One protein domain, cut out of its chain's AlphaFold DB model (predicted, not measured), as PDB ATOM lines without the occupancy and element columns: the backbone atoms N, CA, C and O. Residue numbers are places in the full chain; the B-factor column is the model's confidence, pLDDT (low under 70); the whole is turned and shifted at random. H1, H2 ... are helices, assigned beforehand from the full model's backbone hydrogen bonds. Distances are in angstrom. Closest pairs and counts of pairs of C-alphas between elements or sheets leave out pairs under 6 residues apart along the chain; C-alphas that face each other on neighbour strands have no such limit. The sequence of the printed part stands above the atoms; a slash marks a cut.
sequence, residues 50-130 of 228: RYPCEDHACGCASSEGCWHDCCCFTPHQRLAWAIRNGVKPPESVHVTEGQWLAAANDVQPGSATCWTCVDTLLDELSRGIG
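AT A GLANCE: This is residues 50 to 130 of the 228 residues of an uncharacterized protein of Cyanobacteria bacterium CYA (UniProt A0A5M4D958). The longest helix, H4, forms an arm at one end of an elongated domain, with residues 122 to 128 sticking out. The rest is a body of three shorter helices and their loops: H2 and H3 pack together at a steep angle, and H1 is near H2. The printed part has 81 residues, with four named helices in the order H1, H2, H3, H4 and no named strand. The class is all helix, though under half of the residues, 39 of 81, are in named elements. The whole is only just loose, close to compact, with a radius of gyration of the C-alphas of 14.2 A and spans of 45 by 25 by 22 A.

HOW THE PARTS SIT: H4, residues 115 to 126, is apart from H1, residues 63 to 69, from H2, residues 75 to 85, and from H3, residues 97 to 105. H2 and H3 touch, with the closest C-alphas, those of Ala 80 and Ala 103, 4.8 A apart. They run the same way at a steep tilt of 58 degrees. H1 and H2 are close but not clearly touching, with the closest C-alphas, those of Trp 67 and Arg 78, 7.3 A apart. They run opposite ways at a shallow tilt of 24 degrees. H1 and H3 are apart. In H1, H2, H3 and H4 every O i to N i+4 pair is within hydrogen-bond range.

IN THESE COORDINATES: H4 is 16.1 A long from first to last C-alpha and ends at C-alpha 126 at (84.413, 234.857, 207.476). H2 is 15.5 A long, H3 12.4 A and H1 10.2 A. H1 begins at C-alpha 63 at (66.755, 265.672, 206.285).

THE WHOLE: The C-alphas farthest apart, those of Gly 59 and Gly 130, are 47.2 A apart. The printed part has no cut. The link from H2 to H3 is long, with 11 residues. Mean pLDDT of the printed part is 83.8; residues 113 to 123 and 125 to 130 are under 70.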
ATOM      1  N   ARG A  50      68.520 260.284 209.415       89.50
ATOM      2  CA  ARG A  50      69.642 261.076 209.920       89.50
ATOM      3  C   ARG A  50      70.308 261.833 208.775       89.50
ATOM      4  O   ARG A  50      70.349 261.368 207.632       89.50
ATOM      5  N   TYR A  51      70.858 262.999 209.081       93.19
ATOM      6  CA  TYR A  51      71.502 263.845 208.083       93.19
ATOM      7  C   TYR A  51      72.780 264.487 208.635       93.19
ATOM      8  O   TYR A  51      72.887 264.694 209.842       93.19
ATOM      9  N   PRO A  52      73.746 264.847 207.766       92.06
ATOM     10  CA  PRO A  52      75.070 265.315 208.188       92.06
ATOM     11  C   PRO A  52      75.067 266.513 209.138       92.06
ATOM     12  O   PRO A  52      76.019 266.711 209.883       92.06
ATOM     13  N   CYS A  53      74.017 267.330 209.090       92.75
ATOM     14  CA  CYS A  53      73.909 268.559 209.860       92.75
ATOM     15  C   CYS A  53      73.151 268.424 211.185       92.75
ATOM     16  O   CYS A  53      72.943 269.447 211.828       92.75
ATOM     17  N   GLU A  54      72.740 267.220 211.599       88.56
ATOM     18  CA  GLU A  54      72.001 267.033 212.860       88.56
ATOM     19  C   GLU A  54      72.782 267.549 214.084       88.56
ATOM     20  O   GLU A  54      72.187 268.107 215.004       88.56
ATOM     21  N   ASP A  55      74.116 267.480 214.020       82.94
ATOM     22  CA  ASP A  55      75.039 267.958 215.055       82.94
ATOM     23  C   ASP A  55      75.713 269.305 214.710       82.94
ATOM     24  O   ASP A  55      76.688 269.709 215.348       82.94
ATOM     25  N   HIS A  56      75.231 270.023 213.685       83.56
ATOM     26  CA  HIS A  56      75.813 271.293 213.237       83.56
ATOM     27  C   HIS A  56      74.860 272.479 213.419       83.56
ATOM     28  O   HIS A  56      73.657 272.403 213.195       83.56
ATOM     29  N   ALA A  57      75.428 273.650 213.719       84.06
ATOM     30  CA  ALA A  57      74.682 274.892 213.940       84.06
ATOM     31  C   ALA A  57      74.041 275.510 212.672       84.06
ATOM     32  O   ALA A  57      73.585 276.649 212.714       84.06
ATOM     33  N   CYS A  58      74.022 274.811 211.531       83.38
ATOM     34  CA  CYS A  58      73.539 275.380 210.269       83.38
ATOM     35  C   CYS A  58      72.009 275.431 210.141       83.38
ATOM     36  O   CYS A  58      71.501 276.112 209.254       83.38
ATOM     37  N   GLY A  59      71.281 274.750 211.033       72.12
ATOM     38  CA  GLY A  59      69.833 274.908 211.164       72.12
ATOM     39  C   GLY A  59      69.005 274.289 210.035       72.12
ATOM     40  O   GLY A  59      67.933 274.806 209.725       72.12
ATOM     41  N   CYS A  60      69.459 273.195 209.408       89.06
ATOM     42  CA  CYS A  60      68.604 272.434 208.493       89.06
ATOM     43  C   CYS A  60      67.353 271.929 209.236       89.06
ATOM     44  O   CYS A  60      67.462 271.185 210.204       89.06
ATOM     45  N   ALA A  61      66.161 272.327 208.778       84.56
ATOM     46  CA  ALA A  61      64.897 271.955 209.422       84.56
ATOM     47  C   ALA A  61      64.445 270.517 209.104       84.56
ATOM     48  O   ALA A  61      63.612 269.961 209.818       84.56
ATOM     49  N   SER A  62      64.963 269.923 208.024       88.38
ATOM     50  CA  SER A  62      64.626 268.567 207.587       88.38
ATOM     51  C   SER A  62      65.815 267.861 206.938       88.38
ATOM     52  O   SER A  62      66.720 268.501 206.389       88.38
ATOM     53  N   SER A  63      65.783 266.527 206.968       92.00
ATOM     54  CA  SER A  63      66.755 265.672 206.285       92.00
ATOM     55  C   SER A  63      66.751 265.927 204.780       92.00
ATOM     56  O   SER A  63      67.804 266.152 204.195       92.00
ATOM     57  N   GLU A  64      65.569 265.983 204.166       91.06
ATOM     58  CA  GLU A  64      65.402 266.205 202.729       91.06
ATOM     59  C   GLU A  64      66.036 267.530 202.281       91.06
ATOM     60  O   GLU A  64      66.838 267.546 201.348       91.06
ATOM     61  N   GLY A  65      65.792 268.624 203.015       91.19
ATOM     62  CA  GLY A  65      66.433 269.911 202.737       91.19
ATOM     63  C   GLY A  65      67.952 269.868 202.936       91.19
ATOM     64  O   GLY A  65      68.699 270.472 202.168       91.19
ATOM     65  N   CYS A  66      68.437 269.106 203.924       94.62
ATOM     66  CA  CYS A  66      69.872 268.924 204.130       94.62
ATOM     67  C   CYS A  66      70.536 268.164 202.965       94.62
ATOM     68  O   CYS A  66      71.668 268.464 202.572       94.62
ATOM     69  N   TRP A  67      69.842 267.170 202.418       94.44
ATOM     70  CA  TRP A  67      70.338 266.311 201.351       94.44
ATOM     71  C   TRP A  67      70.353 266.983 199.979       94.44
ATOM     72  O   TRP A  67      71.212 266.625 199.173       94.44
ATOM     73  N   HIS A  68      69.503 267.985 199.745       93.44
ATOM     74  CA  HIS A  68      69.476 268.769 198.504       93.44
ATOM     75  C   HIS A  68      70.292 270.057 198.616       93.44
ATOM     76  O   HIS A  68      71.323 270.200 197.951       93.44
ATOM     77  N   ASP A  69      69.914 270.936 199.542       90.81
ATOM     78  CA  ASP A  69      70.268 272.359 199.484       90.81
ATOM     79  C   ASP A  69      71.285 272.801 200.544       90.81
ATOM     80  O   ASP A  69      71.648 273.977 200.616       90.81
ATOM     81  N   CYS A  70      71.782 271.886 201.383       91.06
ATOM     82  CA  CYS A  70      72.716 272.270 202.436       91.06
ATOM     83  C   CYS A  70      74.039 272.809 201.873       91.06
ATOM     84  O   CYS A  70      74.748 272.130 201.125       91.06
ATOM     85  N   CYS A  71      74.415 274.009 202.318       92.50
ATOM     86  CA  CYS A  71      75.671 274.662 201.960       92.50
ATOM     87  C   CYS A  71      76.877 274.200 202.797       92.50
ATOM     88  O   CYS A  71      78.010 274.526 202.453       92.50
ATOM     89  N   CYS A  72      76.662 273.449 203.882       94.00
ATOM     90  CA  CYS A  72      77.734 273.062 204.805       94.00
ATOM     91  C   CYS A  72      78.616 271.932 204.280       94.00
ATOM     92  O   CYS A  72      79.799 271.883 204.605       94.00
ATOM     93  N   PHE A  73      78.046 271.037 203.474       94.19
ATOM     94  CA  PHE A  73      78.735 269.862 202.956       94.19
ATOM     95  C   PHE A  73      78.547 269.747 201.451       94.19
ATOM     96  O   PHE A  73      77.436 269.890 200.924       94.19
ATOM     97  N   THR A  74      79.629 269.403 200.755       95.56
ATOM     98  CA  THR A  74      79.534 269.032 199.342       95.56
ATOM     99  C   THR A  74      78.724 267.738 199.198       95.56
ATOM    100  O   THR A  74      78.719 266.922 200.124       95.56
ATOM    101  N   PRO A  75      78.053 267.489 198.056       95.88
ATOM    102  CA  PRO A  75      77.302 266.246 197.850       95.88
ATOM    103  C   PRO A  75      78.137 264.988 198.136       95.88
ATOM    104  O   PRO A  75      77.669 264.054 198.778       95.88
ATOM    105  N   HIS A  76      79.415 265.014 197.750       96.50
ATOM    106  CA  HIS A  76      80.383 263.954 198.032       96.50
ATOM    107  C   HIS A  76      80.615 263.728 199.535       96.50
ATOM    108  O   HIS A  76      80.584 262.593 200.002       96.50
ATOM    109  N   GLN A  77      80.779 264.800 200.317       95.75
ATOM    110  CA  GLN A  77      80.936 264.704 201.774       95.75
ATOM    111  C   GLN A  77      79.674 264.173 202.461       95.75
ATOM    112  O   GLN A  77      79.785 263.395 203.408       95.75
ATOM    113  N   ARG A  78      78.480 264.543 201.971       95.69
ATOM    114  CA  ARG A  78      77.209 264.001 202.483       95.69
ATOM    115  C   ARG A  78      77.140 262.486 202.265       95.69
ATOM    116  O   ARG A  78      76.779 261.758 203.183       95.69
ATOM    117  N   LEU A  79      77.558 262.005 201.090       95.56
ATOM    118  CA  LEU A  79      77.632 260.568 200.795       95.56
ATOM    119  C   LEU A  79      78.665 259.847 201.667       95.56
ATOM    120  O   LEU A  79      78.351 258.808 202.237       95.56
ATOM    121  N   ALA A  80      79.862 260.413 201.834       94.81
ATOM    122  CA  ALA A  80      80.886 259.835 202.706       94.81
ATOM    123  C   ALA A  80      80.407 259.750 204.168       94.81
ATOM    124  O   ALA A  80      80.658 258.759 204.854       94.81
ATOM    125  N   TRP A  81      79.668 260.760 204.639       94.19
ATOM    126  CA  TRP A  81      79.022 260.739 205.951       94.19
ATOM    127  C   TRP A  81      77.937 259.655 206.041       94.19
ATOM    128  O   TRP A  81      77.904 258.928 207.035       94.19
ATOM    129  N   ALA A  82      77.102 259.490 205.008       93.25
ATOM    130  CA  ALA A  82      76.086 258.434 204.960       93.25
ATOM    131  C   ALA A  82      76.719 257.043 205.062       93.25
ATOM    132  O   ALA A  82      76.300 256.232 205.883       93.25
ATOM    133  N   ILE A  83      77.779 256.794 204.290       91.12
ATOM    134  CA  ILE A  83      78.513 255.523 204.303       91.12
ATOM    135  C   ILE A  83      79.129 255.277 205.685       91.12
ATOM    136  O   ILE A  83      79.005 254.179 206.228       91.12
ATOM    137  N   ARG A  84      79.739 256.306 206.289       90.06
ATOM    138  CA  ARG A  84      80.329 256.206 207.628       90.06
ATOM    139  C   ARG A  84      79.288 255.859 208.691       90.06
ATOM    140  O   ARG A  84      79.556 255.013 209.529       90.06
ATOM    141  N   ASN A  85      78.107 256.466 208.638       89.50
ATOM    142  CA  ASN A  85      77.061 256.267 209.644       89.50
ATOM    143  C   ASN A  85      76.076 255.137 209.298       89.50
ATOM    144  O   ASN A  85      75.152 254.876 210.064       89.50
ATOM    145  N   GLY A  86      76.246 254.465 208.155       88.00
ATOM    146  CA  GLY A  86      75.313 253.437 207.690       88.00
ATOM    147  C   GLY A  86      73.922 253.977 207.341       88.00
ATOM    148  O   GLY A  86      72.942 253.243 207.449       88.00
ATOM    149  N   VAL A  87      73.824 255.250 206.955       90.19
ATOM    150  CA  VAL A  87      72.565 255.912 206.603       90.19
ATOM    151  C   VAL A  87      72.361 255.826 205.093       90.19
ATOM    152  O   VAL A  87      73.248 256.176 204.316       90.19
ATOM    153  N   LYS A  88      71.182 255.368 204.664       88.81
ATOM    154  CA  LYS A  88      70.812 255.348 203.246       88.81
ATOM    155  C   LYS A  88      70.402 256.767 202.816       88.81
ATOM    156  O   LYS A  88      69.545 257.346 203.480       88.81
ATOM    157  N   PRO A  89      70.963 257.326 201.727       91.94
ATOM    158  CA  PRO A  89      70.468 258.582 201.175       91.94
ATOM    159  C   PRO A  89      68.995 258.454 200.743       91.94
ATOM    160  O   PRO A  89      68.605 257.380 200.264       91.94
ATOM    161  N   PRO A  90      68.186 259.520 200.872       91.38
ATOM    162  CA  PRO A  90      66.798 259.509 200.425       91.38
ATOM    163  C   PRO A  90      66.703 259.292 198.912       91.38
ATOM    164  O   PRO A  90      67.575 259.711 198.150       91.38
ATOM    165  N   GLU A  91      65.611 258.668 198.461       89.56
ATOM    166  CA  GLU A  91      65.409 258.315 197.045       89.56
ATOM    167  C   GLU A  91      65.337 259.535 196.116       89.56
ATOM    168  O   GLU A  91      65.575 259.410 194.915       89.56
ATOM    169  N   SER A  92      65.055 260.721 196.665       89.44
ATOM    170  CA  SER A  92      65.064 261.979 195.916       89.44
ATOM    171  C   SER A  92      66.473 262.427 195.509       89.44
ATOM    172  O   SER A  92      66.609 263.214 194.572       89.44
ATOM    173  N   VAL A  93      67.532 261.919 196.150       93.50
ATOM    174  CA  VAL A  93      68.923 262.207 195.777       93.50
ATOM    175  C   VAL A  93      69.398 261.185 194.751       93.50
ATOM    176  O   VAL A  93      69.692 260.032 195.068       93.50
ATOM    177  N   HIS A  94      69.539 261.622 193.502       94.81
ATOM    178  CA  HIS A  94      70.132 260.796 192.455       94.81
ATOM    179  C   HIS A  94      71.648 260.682 192.645       94.81
ATOM    180  O   HIS A  94      72.399 261.617 192.368       94.81
ATOM    181  N   VAL A  95      72.097 259.511 193.094       94.56
ATOM    182  CA  VAL A  95      73.515 259.175 193.251       94.56
ATOM    183  C   VAL A  95      73.934 258.242 192.125       94.56
ATOM    184  O   VAL A  95      73.360 257.170 191.942       94.56
ATOM    185  N   THR A  96      74.948 258.640 191.362       96.94
ATOM    186  CA  THR A  96      75.560 257.755 190.362       96.94
ATOM    187  C   THR A  96      76.501 256.753 191.031       96.94
ATOM    188  O   THR A  96      77.112 257.048 192.060       96.94
ATOM    189  N   GLU A  97      76.686 255.581 190.422       93.62
ATOM    190  CA  GLU A  97      77.611 254.556 190.927       93.62
ATOM    191  C   GLU A  97      79.041 255.100 191.108       93.62
ATOM    192  O   GLU A  97      79.688 254.840 192.120       93.62
ATOM    193  N   GLY A  98      79.510 255.945 190.181       95.38
ATOM    194  CA  GLY A  98      80.820 256.591 190.282       95.38
ATOM    195  C   GLY A  98      80.952 257.518 191.496       95.38
ATOM    196  O   GLY A  98      81.986 257.505 192.160       95.38
ATOM    197  N   GLN A  99      79.907 258.285 191.828       96.19
ATOM    198  CA  GLN A  99      79.889 259.143 193.021       96.19
ATOM    199  C   GLN A  99      79.872 258.320 194.308       96.19
ATOM    200  O   GLN A  99      80.567 258.664 195.263       96.19
ATOM    201  N   TRP A 100      79.118 257.218 194.324       93.25
ATOM    202  CA  TRP A 100      79.087 256.307 195.463       93.25
ATOM    203  C   TRP A 100      80.456 255.668 195.715       93.25
ATOM    204  O   TRP A 100      80.956 255.698 196.837       93.25
ATOM    205  N   LEU A 101      81.103 255.150 194.664       92.94
ATOM    206  CA  LEU A 101      82.441 254.557 194.748       92.94
ATOM    207  C   LEU A 101      83.498 255.580 195.176       92.94
ATOM    208  O   LEU A 101      84.350 255.269 196.005       92.94
ATOM    209  N   ALA A 102      83.437 256.801 194.639       94.75
ATOM    210  CA  ALA A 102      84.340 257.873 195.039       94.75
ATOM    211  C   ALA A 102      84.179 258.203 196.531       94.75
ATOM    212  O   ALA A 102      85.172 258.278 197.245       94.75
ATOM    213  N   ALA A 103      82.942 258.356 197.014       94.88
ATOM    214  CA  ALA A 103      82.674 258.641 198.422       94.88
ATOM    215  C   ALA A 103      83.089 257.482 199.343       94.88
ATOM    216  O   ALA A 103      83.612 257.723 200.428       94.88
ATOM    217  N   ALA A 104      82.900 256.233 198.907       90.25
ATOM    218  CA  ALA A 104      83.301 255.047 199.662       90.25
ATOM    219  C   ALA A 104      84.823 254.944 199.838       90.25
ATOM    220  O   ALA A 104      85.282 254.589 200.920       90.25
ATOM    221  N   ASN A 105      85.603 255.293 198.809       91.12
ATOM    222  CA  ASN A 105      87.067 255.275 198.880       91.12
ATOM    223  C   ASN A 105      87.637 256.308 199.869       91.12
ATOM    224  O   ASN A 105      88.734 256.107 200.387       91.12
ATOM    225  N   ASP A 106      86.893 257.379 200.161       93.12
ATOM    226  CA  ASP A 106      87.292 258.412 201.125       93.12
ATOM    227  C   ASP A 106      86.973 258.036 202.584       93.12
ATOM    228  O   ASP A 106      87.447 258.681 203.526       93.12
ATOM    229  N   VAL A 107      86.171 256.992 202.805       90.81
ATOM    230  CA  VAL A 107      85.861 256.494 204.148       90.81
ATOM    231  C   VAL A 107      86.971 255.552 204.604       90.81
ATOM    232  O   VAL A 107      87.254 254.537 203.973       90.81
ATOM    233  N   GLN A 108      87.600 255.866 205.740       84.00
ATOM    234  CA  GLN A 108      88.657 255.020 206.293       84.00
ATOM    235  C   GLN A 108      88.102 253.638 206.676       84.00
ATOM    236  O   GLN A 108      87.051 253.567 207.332       84.00
ATOM    237  N   PRO A 109      88.801 252.541 206.333       76.62
ATOM    238  CA  PRO A 109      88.397 251.207 206.756       76.62
ATOM    239  C   PRO A 109      88.335 251.144 208.288       76.62
ATOM    240  O   PRO A 109      89.241 251.608 208.976       76.62
ATOM    241  N   GLY A 110      87.234 250.611 208.821       74.50
ATOM    242  CA  GLY A 110      86.965 250.557 210.263       74.50
ATOM    243  C   GLY A 110      86.268 251.789 210.854       74.50
ATOM    244  O   GLY A 110      85.889 251.748 212.019       74.50
ATOM    245  N   SER A 111      86.047 252.859 210.078       76.81
ATOM    246  CA  SER A 111      85.274 254.030 210.538       76.81
ATOM    247  C   SER A 111      83.764 253.921 210.296       76.81
ATOM    248  O   SER A 111      83.010 254.744 210.810       76.81
ATOM    249  N   ALA A 112      83.315 252.927 209.525       70.44
ATOM    250  CA  ALA A 112      81.898 252.706 209.271       70.44
ATOM    251  C   ALA A 112      81.222 252.062 210.496       70.44
ATOM    252  O   ALA A 112      81.575 250.955 210.892       70.44
ATOM    253  N   THR A 113      80.234 252.742 211.077       64.88
ATOM    254  CA  THR A 113      79.487 252.328 212.278       64.88
ATOM    255  C   THR A 113      78.192 251.582 211.965       64.88
ATOM    256  O   THR A 113      77.348 251.417 212.846       64.88
ATOM    257  N   CYS A 114      78.003 251.086 210.738       60.41
ATOM    258  CA  CYS A 114      76.835 250.263 210.447       60.41
ATOM    259  C   CYS A 114      76.969 248.903 211.143       60.41
ATOM    260  O   CYS A 114      77.523 247.970 210.572       60.41
ATOM    261  N   TRP A 115      76.439 248.799 212.363       55.06
ATOM    262  CA  TRP A 115      76.374 247.569 213.160       55.06
ATOM    263  C   TRP A 115      75.917 246.375 212.305       55.06
ATOM    264  O   TRP A 115      76.583 245.349 212.263       55.06
ATOM    265  N   THR A 116      74.853 246.543 211.512       51.59
ATOM    266  CA  THR A 116      74.275 245.436 210.740       51.59
ATOM    267  C   THR A 116      75.089 245.106 209.491       51.59
ATOM    268  O   THR A 116      75.275 243.932 209.184       51.59
ATOM    269  N   CYS A 117      75.593 246.103 208.756       63.56
ATOM    270  CA  CYS A 117      76.367 245.843 207.538       63.56
ATOM    271  C   CYS A 117      77.791 245.389 207.841       63.56
ATOM    272  O   CYS A 117      78.304 244.573 207.090       63.56
ATOM    273  N   VAL A 118      78.425 245.873 208.914       65.19
ATOM    274  CA  VAL A 118      79.754 245.402 209.329       65.19
ATOM    275  C   VAL A 118      79.673 243.948 209.762       65.19
ATOM    276  O   VAL A 118      80.487 243.167 209.288       65.19
ATOM    277  N   ASP A 119      78.663 243.559 210.546       61.25
ATOM    278  CA  ASP A 119      78.477 242.156 210.923       61.25
ATOM    279  C   ASP A 119      78.137 241.288 209.714       61.25
ATOM    280  O   ASP A 119      78.738 240.234 209.552       61.25
ATOM    281  N   THR A 120      77.261 241.742 208.810       66.56
ATOM    282  CA  THR A 120      76.932 240.976 207.592       66.56
ATOM    283  C   THR A 120      78.144 240.856 206.657       66.56
ATOM    284  O   THR A 120      78.387 239.789 206.104       66.56
ATOM    285  N   LEU A 121      78.955 241.911 206.516       64.25
ATOM    286  CA  LEU A 121      80.198 241.889 205.735       64.25
ATOM    287  C   LEU A 121      81.276 241.026 206.395       64.25
ATOM    288  O   LEU A 121      81.960 240.289 205.692       64.25
ATOM    289  N   LEU A 122      81.442 241.086 207.722       63.16
ATOM    290  CA  LEU A 122      82.363 240.208 208.449       63.16
ATOM    291  C   LEU A 122      81.919 238.749 208.359       63.16
ATOM    292  O   LEU A 122      82.755 237.862 208.229       63.16
ATOM    293  N   ASP A 123      80.619 238.496 208.429       66.56
ATOM    294  CA  ASP A 123      80.002 237.179 208.325       66.56
ATOM    295  C   ASP A 123      80.148 236.613 206.900       66.56
ATOM    296  O   ASP A 123      80.550 235.466 206.735       66.56
ATOM    297  N   GLU A 124      79.982 237.421 205.847       71.94
ATOM    298  CA  GLU A 124      80.314 237.006 204.473       71.94
ATOM    299  C   GLU A 124      81.822 236.804 204.253       71.94
ATOM    300  O   GLU A 124      82.233 235.816 203.640       71.94
ATOM    301  N   LEU A 125      82.671 237.688 204.788       68.56
ATOM    302  CA  LEU A 125      84.127 237.546 204.704       68.56
ATOM    303  C   LEU A 125      84.624 236.307 205.465       68.56
ATOM    304  O   LEU A 125      85.497 235.597 204.965       68.56
ATOM    305  N   SER A 126      84.057 236.012 206.637       67.75
ATOM    306  CA  SER A 126      84.413 234.857 207.476       67.75
ATOM    307  C   SER A 126      83.840 233.537 206.962       67.75
ATOM    308  O   SER A 126      84.508 232.508 207.075       67.75
ATOM    309  N   ARG A 127      82.680 233.559 206.289       66.56
ATOM    310  CA  ARG A 127      82.190 232.440 205.460       66.56
ATOM    311  C   ARG A 127      83.041 232.189 204.220       66.56
ATOM    312  O   ARG A 127      82.799 231.226 203.497       66.56
ATOM    313  N   GLY A 128      84.046 233.028 203.997       45.44
ATOM    314  CA  GLY A 128      84.884 232.977 202.832       45.44
ATOM    315  C   GLY A 128      84.119 233.543 201.650       45.44
ATOM    316  O   GLY A 128      83.582 232.797 200.831       45.44
ATOM    317  N   ILE A 129      84.261 234.853 201.440       53.06
ATOM    318  CA  ILE A 129      84.559 235.329 200.089       53.06
ATOM    319  C   ILE A 129      85.880 234.649 199.730       53.06
ATOM    320  O   ILE A 129      86.976 235.191 199.890       53.06
ATOM    321  N   GLY A 130      85.760 233.377 199.341       45.69
ATOM    322  CA  GLY A 130      86.808 232.630 198.709       45.69
ATOM    323  C   GLY A 130      87.293 233.553 197.623       45.69
ATOM    324  O   GLY A 130      86.495 234.065 196.831       45.69
TER     325      GLY A 130